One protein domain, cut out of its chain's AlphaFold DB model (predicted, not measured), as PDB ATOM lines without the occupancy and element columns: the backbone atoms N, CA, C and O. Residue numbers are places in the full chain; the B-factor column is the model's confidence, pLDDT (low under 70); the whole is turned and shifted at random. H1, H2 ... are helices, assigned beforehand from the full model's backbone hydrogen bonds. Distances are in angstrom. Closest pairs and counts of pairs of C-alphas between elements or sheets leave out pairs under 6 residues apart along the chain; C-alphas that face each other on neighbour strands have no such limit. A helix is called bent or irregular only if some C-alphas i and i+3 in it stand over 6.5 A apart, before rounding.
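AT A GLANCE: This is residues 61 to 154 and 258 to 318 of the 476 residues of the protein "uncharacterized protein LOC107434090" of Ziziphus jujuba (UniProt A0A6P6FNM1). What shape do these atoms make? Five long helices lie side by side in an elongated up-and-down bundle, each running against the one before it: H1 and H3 make its middle, H2 packs on one side of this pair, and the hairpin of H4 and H5 covers the other. What is printed? The printed part has 155 residues, with five named helices, H1 to H5 along the chain, and no named strand: class all helix. It is compact, with a radius of gyration of the C-alphas of 17.0 A, and spans 55 by 35 by 25 A.

HOW THE PARTS SIT: What touches the longest helix? H3, residues 125 to 154, touches H1, residues 61 to 81, the same way at a shallow tilt of 20 degrees; their closest C-alphas, Val 78 and Gly 135, are 3.9 A apart. H2, residues 91 to 117, forms a hairpin with H3, closest C-alphas Ile 101 and Gly 143 at 6.3 A. With residues 127 to 141 alone, H3 touches H4, residues 260 to 283, closest C-alphas Ala 134 and Thr 269 at 5.1 A. Where is the last helix? H5, residues 292 to 316, forms a hairpin with H4, closest C-alphas Ser 277 and Leu 301 at 6.5 A. With residues 293 to 304 alone it touches H1, closest C-alphas Leu 68 and Ala 294 at 7.2 A; H2 and H5 are apart. Are the backbones whole? In H1, H4 and H5 every O i to N i+4 pair is within hydrogen-bond range, in H2 16 of 23 and in H3 22 of 26.

IN THESE COORDINATES: How long are the helices? H3 measures 42.9 A, H2 40.2 A, H5 36.6 A, H4 34.4 A and H1 30.5 A, from C-alpha 61 at (205.817, 100.883, 52.835); H5 ends with C-alpha 316 at (191.245, 83.831, 90.496). Which is irregular? H2 is, with C-alphas 95 and 98 7.2 A apart.

THE WHOLE: Where is the cut? Residues 155 to 257 are not printed, and C-alphas 154 and 258 are 21.6 A apart. Where is confidence low? 36 printed residues are under 70, among them 81 to 99 and 145 to 154.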
ATOM      1  N   GLU A  61     205.131 100.872  51.533       58.28
ATOM      2  CA  GLU A  61     205.817 100.883  52.835       58.28
ATOM      3  C   GLU A  61     205.226 101.935  53.793       58.28
ATOM      4  O   GLU A  61     205.026 101.637  54.970       58.28
ATOM      5  N   GLU A  62     204.846 103.128  53.310       61.97
ATOM      6  CA  GLU A  62     204.243 104.168  54.164       61.97
ATOM      7  C   GLU A  62     202.882 103.757  54.745       61.97
ATOM      8  O   GLU A  62     202.575 104.071  55.900       61.97
ATOM      9  N   ASN A  63     202.076 103.026  53.971       67.50
ATOM     10  CA  ASN A  63     200.757 102.579  54.408       67.50
ATOM     11  C   ASN A  63     200.875 101.540  55.528       67.50
ATOM     12  O   ASN A  63     200.260 101.721  56.580       67.50
ATOM     13  N   THR A  64     201.731 100.528  55.368       68.94
ATOM     14  CA  THR A  64     201.974  99.503  56.397       68.94
ATOM     15  C   THR A  64     202.533 100.108  57.688       68.94
ATOM     16  O   THR A  64     202.110  99.745  58.787       68.94
ATOM     17  N   ASP A  65     203.434 101.084  57.576       70.75
ATOM     18  CA  ASP A  65     204.046 101.741  58.731       70.75
ATOM     19  C   ASP A  65     203.046 102.656  59.470       70.75
ATOM     20  O   ASP A  65     203.077 102.780  60.698       70.75
ATOM     21  N   SER A  66     202.110 103.276  58.740       72.12
ATOM     22  CA  SER A  66     201.002 104.046  59.321       72.12
ATOM     23  C   SER A  66     199.981 103.159  60.046       72.12
ATOM     24  O   SER A  66     199.528 103.517  61.138       72.12
ATOM     25  N   GLU A  67     199.681 101.980  59.496       77.81
ATOM     26  CA  GLU A  67     198.771 101.007  60.103       77.81
ATOM     27  C   GLU A  67     199.356 100.430  61.393       77.81
ATOM     28  O   GLU A  67     198.694 100.368  62.432       77.81
ATOM     29  N   LEU A  68     200.645 100.096  61.367       76.56
ATOM     30  CA  LEU A  68     201.343  99.586  62.536       76.56
ATOM     31  C   LEU A  68     201.439 100.637  63.653       76.56
ATOM     32  O   LEU A  68     201.273 100.306  64.827       76.56
ATOM     33  N   LYS A  69     201.643 101.916  63.306       76.06
ATOM     34  CA  LYS A  69     201.609 103.032  64.269       76.06
ATOM     35  C   LYS A  69     200.228 103.201  64.901       76.06
ATOM     36  O   LYS A  69     200.156 103.429  66.108       76.06
ATOM     37  N   GLY A  70     199.156 103.072  64.118       76.94
ATOM     38  CA  GLY A  70     197.781 103.088  64.628       76.94
ATOM     39  C   GLY A  70     197.537 101.946  65.613       76.94
ATOM     40  O   GLY A  70     197.120 102.178  66.749       76.94
ATOM     41  N   PHE A  71     197.911 100.726  65.223       82.00
ATOM     42  CA  PHE A  71     197.798  99.541  66.070       82.00
ATOM     43  C   PHE A  71     198.589  99.676  67.379       82.00
ATOM     44  O   PHE A  71     198.052  99.435  68.462       82.00
ATOM     45  N   LEU A  72     199.849 100.115  67.296       81.88
ATOM     46  CA  LEU A  72     200.710 100.324  68.458       81.88
ATOM     47  C   LEU A  72     200.163 101.427  69.374       81.88
ATOM     48  O   LEU A  72     200.217 101.288  70.592       81.88
ATOM     49  N   GLY A  73     199.591 102.492  68.806       79.81
ATOM     50  CA  GLY A  73     198.920 103.551  69.561       79.81
ATOM     51  C   GLY A  73     197.752 103.021  70.397       79.81
ATOM     52  O   GLY A  73     197.694 103.288  71.600       79.81
ATOM     53  N   SER A  74     196.868 102.213  69.801       83.38
ATOM     54  CA  SER A  74     195.788 101.547  70.545       83.38
ATOM     55  C   SER A  74     196.317 100.566  71.592       83.38
ATOM     56  O   SER A  74     195.789 100.496  72.699       83.38
ATOM     57  N   LEU A  75     197.368  99.810  71.267       82.44
ATOM     58  CA  LEU A  75     197.956  98.820  72.168       82.44
ATOM     59  C   LEU A  75     198.588  99.469  73.408       82.44
ATOM     60  O   LEU A  75     198.413  98.983  74.526       82.44
ATOM     61  N   LEU A  76     199.279 100.596  73.224       80.62
ATOM     62  CA  LEU A  76     199.837 101.382  74.322       80.62
ATOM     63  C   LEU A  76     198.743 101.930  75.240       80.62
ATOM     64  O   LEU A  76     198.931 101.934  76.454       80.62
ATOM     65  N   LEU A  77     197.594 102.330  74.688       81.00
ATOM     66  CA  LEU A  77     196.449 102.772  75.486       81.00
ATOM     67  C   LEU A  77     195.945 101.651  76.409       81.00
ATOM     68  O   LEU A  77     195.721 101.894  77.592       81.00
ATOM     69  N   VAL A  78     195.837 100.414  75.912       82.88
ATOM     70  CA  VAL A  78     195.474  99.252  76.746       82.88
ATOM     71  C   VAL A  78     196.491  99.049  77.879       82.88
ATOM     72  O   VAL A  78     196.096  98.853  79.025       82.88
ATOM     73  N   GLN A  79     197.793  99.160  77.592       79.69
ATOM     74  CA  GLN A  79     198.864  98.962  78.583       79.69
ATOM     75  C   GLN A  79     198.962 100.051  79.648       79.69
ATOM     76  O   GLN A  79     199.273  99.775  80.807       79.69
ATOM     77  N   LEU A  80     198.735 101.302  79.260       74.06
ATOM     78  CA  LEU A  80     198.683 102.404  80.214       74.06
ATOM     79  C   LEU A  80     197.456 102.273  81.126       74.06
ATOM     80  O   LEU A  80     197.548 102.594  82.311       74.06
ATOM     81  N   GLY A  81     196.349 101.751  80.592       65.69
ATOM     82  CA  GLY A  81     195.169 101.393  81.370       65.69
ATOM     83  C   GLY A  81     195.441 100.267  82.373       65.69
ATOM     84  O   GLY A  81     195.084 100.418  83.539       65.69
ATOM     85  N   SER A  82     196.097  99.176  81.951       63.28
ATOM     86  CA  SER A  82     196.197  97.910  82.706       63.28
ATOM     87  C   SER A  82     197.282  97.846  83.786       63.28
ATOM     88  O   SER A  82     197.546  96.785  84.372       63.28
ATOM     89  N   ARG A  83     197.917  98.981  84.108       61.97
ATOM     90  CA  ARG A  83     198.854  99.110  85.235       61.97
ATOM     91  C   ARG A  83     198.065  99.098  86.553       61.97
ATOM     92  O   ARG A  83     197.818 100.127  87.178       61.97
ATOM     93  N   ASP A  84     197.625  97.905  86.942       54.38
ATOM     94  CA  ASP A  84     196.553  97.695  87.923       54.38
ATOM     95  C   ASP A  84     196.995  97.274  89.327       54.38
ATOM     96  O   ASP A  84     196.150  96.995  90.173       54.38
ATOM     97  N   ALA A  85     198.295  97.262  89.621       55.22
ATOM     98  CA  ALA A  85     198.761  96.749  90.909       55.22
ATOM     99  C   ALA A  85     198.804  97.797  92.040       55.22
ATOM    100  O   ALA A  85     198.538  97.439  93.181       55.22
ATOM    101  N   ILE A  86     199.130  99.065  91.757       56.16
ATOM    102  CA  ILE A  86     199.383 100.076  92.801       56.16
ATOM    103  C   ILE A  86     198.721 101.390  92.380       56.16
ATOM    104  O   ILE A  86     199.153 102.006  91.404       56.16
ATOM    105  N   THR A  87     197.647 101.799  93.063       55.53
ATOM    106  CA  THR A  87     196.987 103.097  92.802       55.53
ATOM    107  C   THR A  87     197.668 104.243  93.513       55.53
ATOM    108  O   THR A  87     197.653 105.363  93.006       55.53
ATOM    109  N   ALA A  88     198.293 103.970  94.656       59.22
ATOM    110  CA  ALA A  88     198.910 104.995  95.467       59.22
ATOM    111  C   ALA A  88     200.081 104.447  96.286       59.22
ATOM    112  O   ALA A  88     200.043 103.318  96.773       59.22
ATOM    113  N   TYR A  89     201.117 105.274  96.441       59.72
ATOM    114  CA  TYR A  89     202.231 105.010  97.356       59.72
ATOM    115  C   TYR A  89     201.876 105.384  98.801       59.72
ATOM    116  O   TYR A  89     202.407 104.790  99.736       59.72
ATOM    117  N   SER A  90     200.936 106.315  98.984       62.38
ATOM    118  CA  SER A  90     200.368 106.701 100.275       62.38
ATOM    119  C   SER A  90     198.840 106.781 100.197       62.38
ATOM    120  O   SER A  90     198.272 107.025  99.134       62.38
ATOM    121  N   ILE A  91     198.153 106.611 101.327       64.00
ATOM    122  CA  ILE A  91     196.686 106.733 101.382       64.00
ATOM    123  C   ILE A  91     196.203 108.157 101.030       64.00
ATOM    124  O   ILE A  91     195.111 108.330 100.487       64.00
ATOM    125  N   GLU A  92     197.022 109.179 101.293       65.50
ATOM    126  CA  GLU A  92     196.763 110.571 100.911       65.50
ATOM    127  C   GLU A  92     196.830 110.797  99.391       65.50
ATOM    128  O   GLU A  92     196.049 111.594  98.862       65.50
ATOM    129  N   ASP A  93     197.690 110.073  98.672       61.00
ATOM    130  CA  ASP A  93     197.808 110.205  97.214       61.00
ATOM    131  C   ASP A  93     196.606 109.602  96.474       61.00
ATOM    132  O   ASP A  93     196.143 110.187  95.490       61.00
ATOM    133  N   ASP A  94     196.037 108.494  96.971       65.06
ATOM    134  CA  ASP A  94     194.806 107.898  96.416       65.06
ATOM    135  C   ASP A  94     193.641 108.904  96.471       65.06
ATOM    136  O   ASP A  94     192.902 109.097  95.502       65.06
ATOM    137  N   ARG A  95     193.548 109.655  97.579       62.31
ATOM    138  CA  ARG A  95     192.526 110.697  97.795       62.31
ATOM    139  C   ARG A  95     192.650 111.868  96.821       62.31
ATOM    140  O   ARG A  95     191.643 112.489  96.475       62.31
ATOM    141  N   LEU A  96     193.863 112.181  96.368       62.25
ATOM    142  CA  LEU A  96     194.135 113.235  95.383       62.25
ATOM    143  C   LEU A  96     194.114 112.722  93.933       62.25
ATOM    144  O   LEU A  96     194.184 113.533  92.999       62.25
ATOM    145  N   GLY A  97     193.944 111.411  93.726       64.19
ATOM    146  CA  GLY A  97     193.949 110.748  92.419       64.19
ATOM    147  C   GLY A  97     192.905 111.278  91.428       64.19
ATOM    148  O   GLY A  97     193.092 111.178  90.218       64.19
ATOM    149  N   VAL A  98     191.860 111.967  91.902       64.31
ATOM    150  CA  VAL A  98     190.862 112.667  91.066       64.31
ATOM    151  C   VAL A  98     191.513 113.665  90.097       64.31
ATOM    152  O   VAL A  98     191.040 113.838  88.974       64.31
ATOM    153  N   ARG A  99     192.643 114.280  90.477       68.38
ATOM    154  CA  ARG A  99     193.390 115.207  89.604       68.38
ATOM    155  C   ARG A  99     193.994 114.526  88.376       68.38
ATOM    156  O   ARG A  99     194.348 115.214  87.422       68.38
ATOM    157  N   GLN A 100     194.112 113.200  88.387       70.25
ATOM    158  CA  GLN A 100     194.647 112.422  87.272       70.25
ATOM    159  C   GLN A 100     193.581 112.129  86.201       70.25
ATOM    160  O   GLN A 100     193.942 111.868  85.055       70.25
ATOM    161  N   ILE A 101     192.281 112.247  86.520       72.94
ATOM    162  CA  ILE A 101     191.176 111.965  85.585       72.94
ATOM    163  C   ILE A 101     191.242 112.840  84.318       72.94
ATOM    164  O   ILE A 101     191.158 112.284  83.224       72.94
ATOM    165  N   PRO A 102     191.456 114.172  84.390       74.50
ATOM    166  CA  PRO A 102     191.589 114.997  83.187       74.50
ATOM    167  C   PRO A 102     192.776 114.593  82.306       74.50
ATOM    168  O   PRO A 102     192.668 114.619  81.083       74.50
ATOM    169  N   ASN A 103     193.892 114.178  82.915       74.69
ATOM    170  CA  ASN A 103     195.069 113.716  82.179       74.69
ATOM    171  C   ASN A 103     194.777 112.396  81.446       74.69
ATOM    172  O   ASN A 103     195.091 112.250  80.267       74.69
ATOM    173  N   VAL A 104     194.092 111.466  82.112       74.62
ATOM    174  CA  VAL A 104     193.613 110.216  81.501       74.62
ATOM    175  C   VAL A 104     192.666 110.496  80.332       74.62
ATOM    176  O   VAL A 104     192.843 109.941  79.249       74.62
ATOM    177  N   MET A 105     191.703 111.403  80.506       79.56
ATOM    178  CA  MET A 105     190.783 111.790  79.433       79.56
ATOM    179  C   MET A 105     191.527 112.414  78.247       79.56
ATOM    180  O   MET A 105     191.254 112.065  77.100       79.56
ATOM    181  N   ALA A 106     192.508 113.282  78.506       79.88
ATOM    182  CA  ALA A 106     193.344 113.864  77.461       79.88
ATOM    183  C   ALA A 106     194.141 112.793  76.693       79.88
ATOM    184  O   ALA A 106     194.231 112.865  75.467       79.88
ATOM    185  N   GLN A 107     194.663 111.771  77.384       78.50
ATOM    186  CA  GLN A 107     195.347 110.637  76.754       78.50
ATOM    187  C   GLN A 107     194.406 109.827  75.852       78.50
ATOM    188  O   GLN A 107     194.747 109.582  74.693       78.50
ATOM    189  N   ILE A 108     193.206 109.475  76.329       80.38
ATOM    190  CA  ILE A 108     192.204 108.744  75.530       80.38
ATOM    191  C   ILE A 108     191.805 109.554  74.293       80.38
ATOM    192  O   ILE A 108     191.771 109.011  73.186       80.38
ATOM    193  N   CYS A 109     191.554 110.857  74.447       82.38
ATOM    194  CA  CYS A 109     191.227 111.745  73.331       82.38
ATOM    195  C   CYS A 109     192.378 111.842  72.320       82.38
ATOM    196  O   CYS A 109     192.140 111.779  71.114       82.38
ATOM    197  N   SER A 110     193.624 111.952  72.789       79.00
ATOM    198  CA  SER A 110     194.806 112.023  71.923       79.00
ATOM    199  C   SER A 110     194.997 110.744  71.109       79.00
ATOM    200  O   SER A 110     195.197 110.821  69.896       79.00
ATOM    201  N   VAL A 111     194.872 109.571  71.737       79.50
ATOM    202  CA  VAL A 111     194.958 108.291  71.021       79.50
ATOM    203  C   VAL A 111     193.791 108.148  70.049       79.50
ATOM    204  O   VAL A 111     194.021 107.848  68.882       79.50
ATOM    205  N   SER A 112     192.563 108.466  70.466       79.25
ATOM    206  CA  SER A 112     191.383 108.435  69.586       79.25
ATOM    207  C   SER A 112     191.564 109.317  68.346       79.25
ATOM    208  O   SER A 112     191.219 108.910  67.237       79.25
ATOM    209  N   TRP A 113     192.161 110.501  68.506       77.94
ATOM    210  CA  TRP A 113     192.487 111.395  67.396       77.94
ATOM    211  C   TRP A 113     193.513 110.788  66.433       77.94
ATOM    212  O   TRP A 113     193.336 110.862  65.217       77.94
ATOM    213  N   ILE A 114     194.568 110.153  66.952       77.00
ATOM    214  CA  ILE A 114     195.567 109.458  66.125       77.00
ATOM    215  C   ILE A 114     194.906 108.317  65.344       77.00
ATOM    216  O   ILE A 114     195.143 108.188  64.146       77.00
ATOM    217  N   LEU A 115     194.028 107.541  65.981       75.50
ATOM    218  CA  LEU A 115     193.315 106.443  65.325       75.50
ATOM    219  C   LEU A 115     192.373 106.928  64.231       75.50
ATOM    220  O   LEU A 115     192.346 106.335  63.158       75.50
ATOM    221  N   PHE A 116     191.663 108.031  64.466       76.06
ATOM    222  CA  PHE A 116     190.842 108.666  63.440       76.06
ATOM    223  C   PHE A 116     191.681 109.090  62.225       76.06
ATOM    224  O   PHE A 116     191.257 108.917  61.087       76.06
ATOM    225  N   ARG A 117     192.899 109.598  62.449       71.88
ATOM    226  CA  ARG A 117     193.829 109.993  61.378       71.88
ATOM    227  C   ARG A 117     194.463 108.810  60.642       71.88
ATOM    228  O   ARG A 117     194.807 108.971  59.479       71.88
ATOM    229  N   CYS A 118     194.633 107.672  61.309       71.12
ATOM    230  CA  CYS A 118     195.171 106.434  60.735       71.12
ATOM    231  C   CYS A 118     194.082 105.529  60.129       71.12
ATOM    232  O   CYS A 118     194.380 104.411  59.712       71.12
ATOM    233  N   TRP A 119     192.821 105.972  60.119       74.44
ATOM    234  CA  TRP A 119     191.697 105.171  59.657       74.44
ATOM    235  C   TRP A 119     191.622 105.147  58.130       74.44
ATOM    236  O   TRP A 119     191.106 106.073  57.508       74.44
ATOM    237  N   ASN A 120     192.075 104.047  57.531       72.19
ATOM    238  CA  ASN A 120     192.110 103.886  56.073       72.19
ATOM    239  C   ASN A 120     191.059 102.888  55.549       72.19
ATOM    240  O   ASN A 120     191.185 102.390  54.435       72.19
ATOM    241  N   TYR A 121     190.023 102.572  56.344       74.88
ATOM    242  CA  TYR A 121     188.978 101.573  56.034       74.88
ATOM    243  C   TYR A 121     189.510 100.163  55.698       74.88
ATOM    244  O   TYR A 121     188.781  99.324  55.171       74.88
ATOM    245  N   THR A 122     190.771  99.877  56.029       75.12
ATOM    246  CA  THR A 122     191.392  98.562  55.856       75.12
ATOM    247  C   THR A 122     190.955  97.593  56.954       75.12
ATOM    248  O   THR A 122     190.553  98.002  58.044       75.12
ATOM    249  N   LEU A 123     191.064  96.286  56.700       72.88
ATOM    250  CA  LEU A 123     190.712  95.243  57.677       72.88
ATOM    251  C   LEU A 123     191.547  95.330  58.969       72.88
ATOM    252  O   LEU A 123     191.027  95.062  60.049       72.88
ATOM    253  N   VAL A 124     192.789  95.820  58.881       76.31
ATOM    254  CA  VAL A 124     193.645  96.130  60.041       76.31
ATOM    255  C   VAL A 124     193.115  97.335  60.825       76.31
ATOM    256  O   VAL A 124     193.112  97.306  62.055       76.31
ATOM    257  N   SER A 125     192.579  98.353  60.141       78.50
ATOM    258  CA  SER A 125     191.984  99.527  60.796       78.50
ATOM    259  C   SER A 125     190.786  99.170  61.681       78.50
ATOM    260  O   SER A 125     190.590  99.776  62.736       78.50
ATOM    261  N   TYR A 126     190.028  98.127  61.330       82.38
ATOM    262  CA  TYR A 126     188.943  97.629  62.182       82.38
ATOM    263  C   TYR A 126     189.432  97.042  63.514       82.38
ATOM    264  O   TYR A 126     188.653  97.029  64.464       82.38
ATOM    265  N   LEU A 127     190.697  96.610  63.630       85.25
ATOM    266  CA  LEU A 127     191.279  96.138  64.897       85.25
ATOM    267  C   LEU A 127     191.566  97.283  65.876       85.25
ATOM    268  O   LEU A 127     191.671  97.053  67.081       85.25
ATOM    269  N   TYR A 128     191.642  98.529  65.399       84.44
ATOM    270  CA  TYR A 128     191.870  99.686  66.267       84.44
ATOM    271  C   TYR A 128     190.694  99.928  67.203       84.44
ATOM    272  O   TYR A 128     190.903 100.290  68.357       84.44
ATOM    273  N   PHE A 129     189.470  99.705  66.719       84.56
ATOM    274  CA  PHE A 129     188.243  99.924  67.477       84.56
ATOM    275  C   PHE A 129     188.119  99.025  68.721       84.56
ATOM    276  O   PHE A 129     187.978  99.571  69.815       84.56
ATOM    277  N   PRO A 130     188.211  97.683  68.638       86.25
ATOM    278  CA  PRO A 130     188.143  96.826  69.819       86.25
ATOM    279  C   PRO A 130     189.285  97.094  70.806       86.25
ATOM    280  O   PRO A 130     189.048  97.050  72.010       86.25
ATOM    281  N   LEU A 131     190.491  97.438  70.334       87.19
ATOM    282  CA  LEU A 131     191.600  97.830  71.214       87.19
ATOM    283  C   LEU A 131     191.353  99.184  71.896       87.19
ATOM    284  O   LEU A 131     191.645  99.333  73.080       87.19
ATOM    285  N   LEU A 132     190.774 100.154  71.185       86.12
ATOM    286  CA  LEU A 132     190.385 101.447  71.749       86.12
ATOM    287  C   LEU A 132     189.297 101.283  72.810       86.12
ATOM    288  O   LEU A 132     189.387 101.884  73.880       86.12
ATOM    289  N   VAL A 133     188.288 100.454  72.533       86.94
ATOM    290  CA  VAL A 133     187.227 100.116  73.488       86.94
ATOM    291  C   VAL A 133     187.825  99.414  74.703       86.94
ATOM    292  O   VAL A 133     187.521  99.807  75.825       86.94
ATOM    293  N   ALA A 134     188.715  98.437  74.505       86.69
ATOM    294  CA  ALA A 134     189.381  97.749  75.605       86.69
ATOM    295  C   ALA A 134     190.197  98.716  76.474       86.69
ATOM    296  O   ALA A 134     190.005  98.742  77.686       86.69
ATOM    297  N   GLY A 135     191.020  99.577  75.866       84.69
ATOM    298  CA  GLY A 135     191.790 100.585  76.596       84.69
ATOM    299  C   GLY A 135     190.888 101.570  77.339       84.69
ATOM    300  O   GLY A 135     191.118 101.857  78.510       84.69
ATOM    301  N   SER A 136     189.808 102.025  76.702       83.19
ATOM    302  CA  SER A 136     188.826 102.924  77.322       83.19
ATOM    303  C   SER A 136     188.124 102.280  78.516       83.19
ATOM    304  O   SER A 136     187.913 102.952  79.522       83.19
ATOM    305  N   ILE A 137     187.794 100.986  78.438       84.81
ATOM    306  CA  ILE A 137     187.229 100.229  79.561       84.81
ATOM    307  C   ILE A 137     188.230 100.192  80.713       84.81
ATOM    308  O   ILE A 137     187.867 100.566  81.824       84.81
ATOM    309  N   THR A 138     189.487  99.825  80.462       79.12
ATOM    310  CA  THR A 138     190.500  99.723  81.523       79.12
ATOM    311  C   THR A 138     190.790 101.078  82.180       79.12
ATOM    312  O   THR A 138     190.889 101.187  83.401       79.12
ATOM    313  N   TYR A 139     190.841 102.166  81.408       77.56
ATOM    314  CA  TYR A 139     190.930 103.513  81.984       77.56
ATOM    315  C   TYR A 139     189.653 103.945  82.717       77.56
ATOM    316  O   TYR A 139     189.731 104.632  83.737       77.56
ATOM    317  N   GLY A 140     188.484 103.544  82.220       77.62
ATOM    318  CA  GLY A 140     187.200 103.764  82.878       77.62
ATOM    319  C   GLY A 140     187.124 103.054  84.229       77.62
ATOM    320  O   GLY A 140     186.652 103.648  85.193       77.62
ATOM    321  N   GLU A 141     187.659 101.836  84.334       77.00
ATOM    322  CA  GLU A 141     187.806 101.105  85.598       77.00
ATOM    323  C   GLU A 141     188.688 101.878  86.588       77.00
ATOM    324  O   GLU A 141     188.330 101.990  87.760       77.00
ATOM    325  N   ASN A 142     189.776 102.499  86.116       72.69
ATOM    326  CA  ASN A 142     190.646 103.341  86.947       72.69
ATOM    327  C   ASN A 142     189.931 104.596  87.452       72.69
ATOM    328  O   ASN A 142     189.988 104.917  88.641       72.69
ATOM    329  N   GLY A 143     189.221 105.289  86.560       71.50
ATOM    330  CA  GLY A 143     188.409 106.447  86.924       71.50
ATOM    331  C   GLY A 143     187.282 106.074  87.887       71.50
ATOM    332  O   GLY A 143     187.026 106.802  88.843       71.50
ATOM    333  N   TRP A 144     186.649 104.917  87.687       73.75
ATOM    334  CA  TRP A 144     185.586 104.423  88.557       73.75
ATOM    335  C   TRP A 144     186.113 103.994  89.925       73.75
ATOM    336  O   TRP A 144     185.469 104.281  90.931       73.75
ATOM    337  N   ALA A 145     187.292 103.377  89.995       69.31
ATOM    338  CA  ALA A 145     187.938 103.030  91.255       69.31
ATOM    339  C   ALA A 145     188.195 104.269  92.122       69.31
ATOM    340  O   ALA A 145     187.757 104.330  93.273       69.31
ATOM    341  N   LEU A 146     188.803 105.295  91.523       67.06
ATOM    342  CA  LEU A 146     189.062 106.580  92.175       67.06
ATOM    343  C   LEU A 146     187.763 107.306  92.542       67.06
ATOM    344  O   LEU A 146     187.614 107.815  93.654       67.06
ATOM    345  N   TYR A 147     186.786 107.317  91.632       67.19
ATOM    346  CA  TYR A 147     185.481 107.916  91.897       67.19
ATOM    347  C   TYR A 147     184.752 107.199  93.034       67.19
ATOM    348  O   TYR A 147     184.163 107.863  93.877       67.19
ATOM    349  N   SER A 148     184.827 105.868  93.108       63.44
ATOM    350  CA  SER A 148     184.210 105.079  94.176       63.44
ATOM    351  C   SER A 148     184.861 105.328  95.537       63.44
ATOM    352  O   SER A 148     184.155 105.289  96.545       63.44
ATOM    353  N   SER A 149     186.177 105.569  95.578       60.31
ATOM    354  CA  SER A 149     186.898 105.982  96.792       60.31
ATOM    355  C   SER A 149     186.378 107.341  97.292       60.31
ATOM    356  O   SER A 149     186.061 107.502  98.470       60.31
ATOM    357  N   LEU A 150     186.150 108.293  96.378       59.19
ATOM    358  CA  LEU A 150     185.628 109.628  96.695       59.19
ATOM    359  C   LEU A 150     184.126 109.636  97.044       59.19
ATOM    360  O   LEU A 150     183.701 110.307  97.985       59.19
ATOM    361  N   SER A 151     183.311 108.907  96.279       52.38
ATOM    362  CA  SER A 151     181.854 108.844  96.435       52.38
ATOM    363  C   SER A 151     181.424 107.998  97.632       52.38
ATOM    364  O   SER A 151     180.260 108.063  98.027       52.38
ATOM    365  N   GLY A 152     182.333 107.228  98.243       53.22
ATOM    366  CA  GLY A 152     182.112 106.629  99.565       53.22
ATOM    367  C   GLY A 152     181.635 107.670 100.587       53.22
ATOM    368  O   GLY A 152     180.745 107.392 101.399       53.22
ATOM    369  N   ARG A 153     182.105 108.922 100.436       47.06
ATOM    370  CA  ARG A 153     181.729 110.075 101.265       47.06
ATOM    371  C   ARG A 153     180.231 110.391 101.190       47.06
ATOM    372  O   ARG A 153     179.682 110.969 102.129       47.06
ATOM    373  N   SER A 154     179.549 109.968 100.123       39.06
ATOM    374  CA  SER A 154     178.096 110.046  99.956       39.06
ATOM    375  C   SER A 154     177.418 108.690 100.178       39.06
ATOM    376  O   SER A 154     176.655 108.210  99.350       39.06
ATOM    377  N   TYR A 258     187.349  93.090  91.768       68.62
ATOM    378  CA  TYR A 258     186.733  91.846  92.253       68.62
ATOM    379  C   TYR A 258     185.195  91.886  92.297       68.62
ATOM    380  O   TYR A 258     184.546  90.980  92.829       68.62
ATOM    381  N   THR A 259     184.576  92.913  91.715       72.69
ATOM    382  CA  THR A 259     183.131  92.923  91.465       72.69
ATOM    383  C   THR A 259     182.775  92.031  90.270       72.69
ATOM    384  O   THR A 259     183.599  91.747  89.404       72.69
ATOM    385  N   ARG A 260     181.512  91.591  90.173       72.94
ATOM    386  CA  ARG A 260     181.034  90.819  89.004       72.94
ATOM    387  C   ARG A 260     181.217  91.576  87.694       72.94
ATOM    388  O   ARG A 260     181.547  90.966  86.685       72.94
ATOM    389  N   THR A 261     180.968  92.879  87.728       76.12
ATOM    390  CA  THR A 261     181.123  93.771  86.583       76.12
ATOM    391  C   THR A 261     182.591  93.925  86.214       76.12
ATOM    392  O   THR A 261     182.912  93.715  85.054       76.12
ATOM    393  N   GLY A 262     183.483  94.165  87.183       79.88
ATOM    394  CA  GLY A 262     184.929  94.239  86.936       79.88
ATOM    395  C   GLY A 262     185.497  92.935  86.370       79.88
ATOM    396  O   GLY A 262     186.174  92.942  85.348       79.88
ATOM    397  N   PHE A 263     185.128  91.786  86.946       80.38
ATOM    398  CA  PHE A 263     185.544  90.482  86.421       80.38
ATOM    399  C   PHE A 263     185.030  90.224  84.993       80.38
ATOM    400  O   PHE A 263     185.768  89.714  84.151       80.38
ATOM    401  N   ALA A 264     183.777  90.587  84.694       83.62
ATOM    402  CA  ALA A 264     183.221  90.447  83.349       83.62
ATOM    403  C   ALA A 264     183.918  91.372  82.338       83.62
ATOM    404  O   ALA A 264     184.253  90.922  81.245       83.62
ATOM    405  N   LEU A 265     184.181  92.629  82.704       84.44
ATOM    406  CA  LEU A 265     184.899  93.589  81.862       84.44
ATOM    407  C   LEU A 265     186.343  93.138  81.592       84.44
ATOM    408  O   LEU A 265     186.764  93.129  80.437       84.44
ATOM    409  N   ARG A 266     187.060  92.641  82.607       84.25
ATOM    410  CA  ARG A 266     188.388  92.005  82.473       84.25
ATOM    411  C   ARG A 266     188.392  90.821  81.505       84.25
ATOM    412  O   ARG A 266     189.300  90.681  80.691       84.25
ATOM    413  N   LEU A 267     187.372  89.963  81.561       86.56
ATOM    414  CA  LEU A 267     187.252  88.849  80.616       86.56
ATOM    415  C   LEU A 267     186.963  89.333  79.194       86.56
ATOM    416  O   LEU A 267     187.582  88.844  78.253       86.56
ATOM    417  N   ILE A 268     186.053  90.294  79.026       88.12
ATOM    418  CA  ILE A 268     185.706  90.851  77.711       88.12
ATOM    419  C   ILE A 268     186.928  91.524  77.074       88.12
ATOM    420  O   ILE A 268     187.221  91.278  75.905       88.12
ATOM    421  N   THR A 269     187.667  92.327  77.840       88.50
ATOM    422  CA  THR A 269     188.879  93.016  77.373       88.50
ATOM    423  C   THR A 269     189.999  92.034  77.029       88.50
ATOM    424  O   THR A 269     190.587  92.146  75.954       88.50
ATOM    425  N   SER A 270     190.236  91.015  77.861       88.69
ATOM    426  CA  SER A 270     191.231  89.968  77.591       88.69
ATOM    427  C   SER A 270     190.890  89.134  76.351       88.69
ATOM    428  O   SER A 270     191.747  88.923  75.492       88.69
ATOM    429  N   LEU A 271     189.628  88.716  76.193       90.69
ATOM    430  CA  LEU A 271     189.174  88.007  74.992       90.69
ATOM    431  C   LEU A 271     189.285  88.887  73.741       90.69
ATOM    432  O   LEU A 271     189.705  88.405  72.688       90.69
ATOM    433  N   GLY A 272     188.960  90.177  73.861       90.38
ATOM    434  CA  GLY A 272     189.134  91.160  72.794       90.38
ATOM    435  C   GLY A 272     190.596  91.292  72.363       90.38
ATOM    436  O   GLY A 272     190.888  91.233  71.170       90.38
ATOM    437  N   LEU A 273     191.520  91.385  73.320       90.12
ATOM    438  CA  LEU A 273     192.959  91.466  73.073       90.12
ATOM    439  C   LEU A 273     193.506  90.202  72.391       90.12
ATOM    440  O   LEU A 273     194.232  90.307  71.402       90.12
ATOM    441  N   VAL A 274     193.132  89.012  72.876       92.19
ATOM    442  CA  VAL A 274     193.534  87.734  72.263       92.19
ATOM    443  C   VAL A 274     192.997  87.633  70.836       92.19
ATOM    444  O   VAL A 274     193.750  87.303  69.922       92.19
ATOM    445  N   SER A 275     191.726  87.981  70.620       91.56
ATOM    446  CA  SER A 275     191.114  88.005  69.288       91.56
ATOM    447  C   SER A 275     191.851  88.957  68.337       91.56
ATOM    448  O   SER A 275     192.217  88.566  67.227       91.56
ATOM    449  N   CYS A 276     192.165  90.177  68.791       90.50
ATOM    450  CA  CYS A 276     192.922  91.151  68.001       90.50
ATOM    451  C   CYS A 276     194.335  90.664  67.674       90.50
ATOM    452  O   CYS A 276     194.817  90.897  66.568       90.50
ATOM    453  N   SER A 277     194.995  89.967  68.600       89.81
ATOM    454  CA  SER A 277     196.328  89.405  68.371       89.81
ATOM    455  C   SER A 277     196.312  88.268  67.351       89.81
ATOM    456  O   SER A 277     197.172  88.240  66.472       89.81
ATOM    457  N   VAL A 278     195.321  87.374  67.409       91.12
ATOM    458  CA  VAL A 278     195.154  86.306  66.410       91.12
ATOM    459  C   VAL A 278     194.858  86.900  65.034       91.12
ATOM    460  O   VAL A 278     195.472  86.493  64.048       91.12
ATOM    461  N   ALA A 279     193.974  87.898  64.963       89.94
ATOM    462  CA  ALA A 279     193.685  88.600  63.718       89.94
ATOM    463  C   ALA A 279     194.938  89.292  63.159       89.94
ATOM    464  O   ALA A 279     195.255  89.119  61.986       89.94
ATOM    465  N   PHE A 280     195.699  90.003  63.993       87.69
ATOM    466  CA  PHE A 280     196.961  90.631  63.596       87.69
ATOM    467  C   PHE A 280     197.969  89.603  63.056       87.69
ATOM    468  O   PHE A 280     198.536  89.798  61.984       87.69
ATOM    469  N   ALA A 281     198.146  88.473  63.746       88.19
ATOM    470  CA  ALA A 281     199.049  87.410  63.309       88.19
ATOM    471  C   ALA A 281     198.635  86.790  61.965       88.19
ATOM    472  O   ALA A 281     199.494  86.446  61.155       88.19
ATOM    473  N   PHE A 282     197.329  86.663  61.716       87.00
ATOM    474  CA  PHE A 282     196.809  86.173  60.442       87.00
ATOM    475  C   PHE A 282     197.048  87.174  59.304       87.00
ATOM    476  O   PHE A 282     197.533  86.785  58.245       87.00
ATOM    477  N   TRP A 283     196.758  88.457  59.535       83.19
ATOM    478  CA  TRP A 283     196.871  89.513  58.522       83.19
ATOM    479  C   TRP A 283     198.313  89.842  58.133       83.19
ATOM    480  O   TRP A 283     198.583  90.107  56.966       83.19
ATOM    481  N   PHE A 284     199.250  89.794  59.081       81.44
ATOM    482  CA  PHE A 284     200.659  90.121  58.836       81.44
ATOM    483  C   PHE A 284     201.542  88.892  58.581       81.44
ATOM    484  O   PHE A 284     202.763  89.029  58.524       81.44
ATOM    485  N   LYS A 285     200.950  87.705  58.375       80.56
ATOM    486  CA  LYS A 285     201.682  86.438  58.205       80.56
ATOM    487  C   LYS A 285     202.779  86.519  57.139       80.56
ATOM    488  O   LYS A 285     203.911  86.120  57.402       80.56
ATOM    489  N   ASP A 286     202.449  87.064  55.972       75.62
ATOM    490  CA  ASP A 286     203.385  87.175  54.845       75.62
ATOM    491  C   ASP A 286     204.319  88.391  54.996       75.62
ATOM    492  O   ASP A 286     205.453  88.390  54.521       75.62
ATOM    493  N   ALA A 287     203.871  89.411  55.735       72.19
ATOM    494  CA  ALA A 287     204.616  90.635  56.009       72.19
ATOM    495  C   ALA A 287     205.715  90.455  57.076       72.19
ATOM    496  O   ALA A 287     206.667  91.236  57.094       72.19
ATOM    497  N   PHE A 288     205.642  89.428  57.935       71.75
ATOM    498  CA  PHE A 288     206.650  89.178  58.978       71.75
ATOM    499  C   PHE A 288     208.053  88.903  58.433       71.75
ATOM    500  O   PHE A 288     209.034  89.180  59.119       71.75
ATOM    501  N   VAL A 289     208.155  88.370  57.214       66.94
ATOM    502  CA  VAL A 289     209.445  88.051  56.584       66.94
ATOM    503  C   VAL A 289     210.162  89.320  56.106       66.94
ATOM    504  O   VAL A 289     211.389  89.354  56.079       66.94
ATOM    505  N   TYR A 290     209.408  90.368  55.758       68.31
ATOM    506  CA  TYR A 290     209.945  91.598  55.171       68.31
ATOM    507  C   TYR A 290     210.012  92.762  56.177       68.31
ATOM    508  O   TYR A 290     210.946  93.558  56.137       68.31
ATOM    509  N   TYR A 291     209.070  92.849  57.126       73.62
ATOM    510  CA  TYR A 291     208.959  93.977  58.053       73.62
ATOM    511  C   TYR A 291     209.320  93.600  59.496       73.62
ATOM    512  O   TYR A 291     208.513  93.039  60.241       73.62
ATOM    513  N   ILE A 292     210.506  94.029  59.939       76.19
ATOM    514  CA  ILE A 292     210.985  93.858  61.325       76.19
ATOM    515  C   ILE A 292     209.993  94.460  62.341       76.19
ATOM    516  O   ILE A 292     209.729  93.864  63.388       76.19
ATOM    517  N   ASN A 293     209.382  95.605  62.014       74.56
ATOM    518  CA  ASN A 293     208.432  96.297  62.892       74.56
ATOM    519  C   ASN A 293     207.174  95.449  63.189       74.56
ATOM    520  O   ASN A 293     206.644  95.484  64.306       74.56
ATOM    521  N   ALA A 294     206.715  94.640  62.225       78.56
ATOM    522  CA  ALA A 294     205.577  93.740  62.413       78.56
ATOM    523  C   ALA A 294     205.924  92.601  63.388       78.56
ATOM    524  O   ALA A 294     205.144  92.300  64.294       78.56
ATOM    525  N   GLY A 295     207.128  92.029  63.263       79.31
ATOM    526  CA  GLY A 295     207.644  91.027  64.200       79.31
ATOM    527  C   GLY A 295     207.795  91.574  65.624       79.31
ATOM    528  O   GLY A 295     207.363  90.931  66.581       79.31
ATOM    529  N   PHE A 296     208.315  92.797  65.774       81.56
ATOM    530  CA  PHE A 296     208.391  93.478  67.072       81.56
ATOM    531  C   PHE A 296     207.007  93.630  67.720       81.56
ATOM    532  O   PHE A 296     206.821  93.285  68.887       81.56
ATOM    533  N   THR A 297     206.013  94.076  66.951       82.38
ATOM    534  CA  THR A 297     204.632  94.237  67.434       82.38
ATOM    535  C   THR A 297     204.027  92.911  67.908       82.38
ATOM    536  O   THR A 297     203.345  92.884  68.933       82.38
ATOM    537  N   LEU A 298     204.320  91.797  67.227       84.75
ATOM    538  CA  LEU A 298     203.869  90.465  67.640       84.75
ATOM    539  C   LEU A 298     204.479  90.034  68.983       84.75
ATOM    540  O   LEU A 298     203.766  89.513  69.842       84.75
ATOM    541  N   VAL A 299     205.778  90.280  69.192       85.06
ATOM    542  CA  VAL A 299     206.448  89.993  70.473       85.06
ATOM    543  C   VAL A 299     205.833  90.826  71.597       85.06
ATOM    544  O   VAL A 299     205.513  90.284  72.656       85.06
ATOM    545  N   VAL A 300     205.599  92.121  71.357       83.75
ATOM    546  CA  VAL A 300     204.948  93.016  72.327       83.75
ATOM    547  C   VAL A 300     203.538  92.522  72.668       83.75
ATOM    548  O   VAL A 300     203.207  92.423  73.846       83.75
ATOM    549  N   LEU A 301     202.729  92.133  71.676       87.19
ATOM    550  CA  LEU A 301     201.407  91.534  71.906       87.19
ATOM    551  C   LEU A 301     201.479  90.274  72.773       87.19
ATOM    552  O   LEU A 301     200.674  90.117  73.690       87.19
ATOM    553  N   GLY A 302     202.454  89.398  72.515       86.75
ATOM    554  CA  GLY A 302     202.680  88.195  73.314       86.75
ATOM    555  C   GLY A 302     202.949  88.524  74.783       86.75
ATOM    556  O   GLY A 302     202.271  87.994  75.664       86.75
ATOM    557  N   VAL A 303     203.869  89.456  75.054       86.50
ATOM    558  CA  VAL A 303     204.172  89.920  76.421       86.50
ATOM    559  C   VAL A 303     202.915  90.461  77.100       86.50
ATOM    560  O   VAL A 303     202.593  90.071  78.222       86.50
ATOM    561  N   ILE A 304     202.152  91.291  76.397       85.31
ATOM    562  CA  ILE A 304     200.922  91.900  76.904       85.31
ATOM    563  C   ILE A 304     199.875  90.841  77.270       85.31
ATOM    564  O   ILE A 304     199.337  90.866  78.376       85.31
ATOM    565  N   ILE A 305     199.635  89.863  76.396       89.69
ATOM    566  CA  ILE A 305     198.695  88.768  76.665       89.69
ATOM    567  C   ILE A 305     199.153  87.934  77.864       89.69
ATOM    568  O   ILE A 305     198.327  87.566  78.698       89.69
ATOM    569  N   THR A 306     200.454  87.652  77.990       87.31
ATOM    570  CA  THR A 306     200.965  86.905  79.151       87.31
ATOM    571  C   THR A 306     200.799  87.671  80.461       87.31
ATOM    572  O   THR A 306     200.432  87.065  81.469       87.31
ATOM    573  N   LEU A 307     200.998  88.993  80.453       85.12
ATOM    574  CA  LEU A 307     200.766  89.848  81.618       85.12
ATOM    575  C   LEU A 307     199.281  89.875  81.997       85.12
ATOM    576  O   LEU A 307     198.956  89.674  83.165       85.12
ATOM    577  N   GLU A 308     198.378  90.041  81.031       85.88
ATOM    578  CA  GLU A 308     196.927  89.989  81.268       85.88
ATOM    579  C   GLU A 308     196.488  88.624  81.818       85.88
ATOM    580  O   GLU A 308     195.753  88.542  82.806       85.88
ATOM    581  N   ALA A 309     196.999  87.530  81.246       87.75
ATOM    582  CA  ALA A 309     196.736  86.180  81.738       87.75
ATOM    583  C   ALA A 309     197.241  85.986  83.177       87.75
ATOM    584  O   ALA A 309     196.546  85.379  83.995       87.75
ATOM    585  N   TYR A 310     198.413  86.535  83.512       86.31
ATOM    586  CA  TYR A 310     198.944  86.521  84.874       86.31
ATOM    587  C   TYR A 310     198.061  87.319  85.843       86.31
ATOM    588  O   TYR A 310     197.790  86.855  86.951       86.31
ATOM    589  N   GLN A 311     197.561  88.488  85.438       84.25
ATOM    590  CA  GLN A 311     196.664  89.280  86.281       84.25
ATOM    591  C   GLN A 311     195.329  88.560  86.529       84.25
ATOM    592  O   GLN A 311     194.882  88.492  87.673       84.25
ATOM    593  N   ILE A 312     194.724  87.957  85.497       83.88
ATOM    594  CA  ILE A 312     193.505  87.139  85.641       83.88
ATOM    595  C   ILE A 312     193.772  85.935  86.546       83.88
ATOM    596  O   ILE A 312     192.958  85.624  87.417       83.88
ATOM    597  N   TYR A 313     194.920  85.276  86.377       84.25
ATOM    598  CA  TYR A 313     195.348  84.187  87.249       84.25
ATOM    599  C   TYR A 313     195.400  84.646  88.712       84.25
ATOM    600  O   TYR A 313     194.748  84.043  89.562       84.25
ATOM    601  N   MET A 314     196.094  85.746  89.010       81.12
ATOM    602  CA  MET A 314     196.164  86.296  90.368       81.12
ATOM    603  C   MET A 314     194.783  86.664  90.921       81.12
ATOM    604  O   MET A 314     194.518  86.425  92.099       81.12
ATOM    605  N   LEU A 315     193.879  87.159  90.068       78.56
ATOM    606  CA  LEU A 315     192.496  87.458  90.439       78.56
ATOM    607  C   LEU A 315     191.721  86.211  90.871       78.56
ATOM    608  O   LEU A 315     190.980  86.240  91.851       78.56
ATOM    609  N   LEU A 316     191.898  85.097  90.161       79.44
ATOM    610  CA  LEU A 316     191.245  83.831  90.496       79.44
ATOM    611  C   LEU A 316     191.775  83.242  91.810       79.44
ATOM    612  O   LEU A 316     191.007  82.638  92.558       79.44
ATOM    613  N   PHE A 317     193.065  83.426  92.108       77.12
ATOM    614  CA  PHE A 317     193.740  82.882  93.293       77.12
ATOM    615  C   PHE A 317     193.871  83.891  94.449       77.12
ATOM    616  O   PHE A 317     194.836  83.847  95.208       77.12
ATOM    617  N   SER A 318     192.890  84.775  94.623       79.94
ATOM    618  CA  SER A 318     192.867  85.740  95.728       79.94
ATOM    619  C   SER A 318     191.780  85.440  96.758       79.94
ATOM    620  O   SER A 318     190.756  84.812  96.469       79.94
TER     621      SER A 318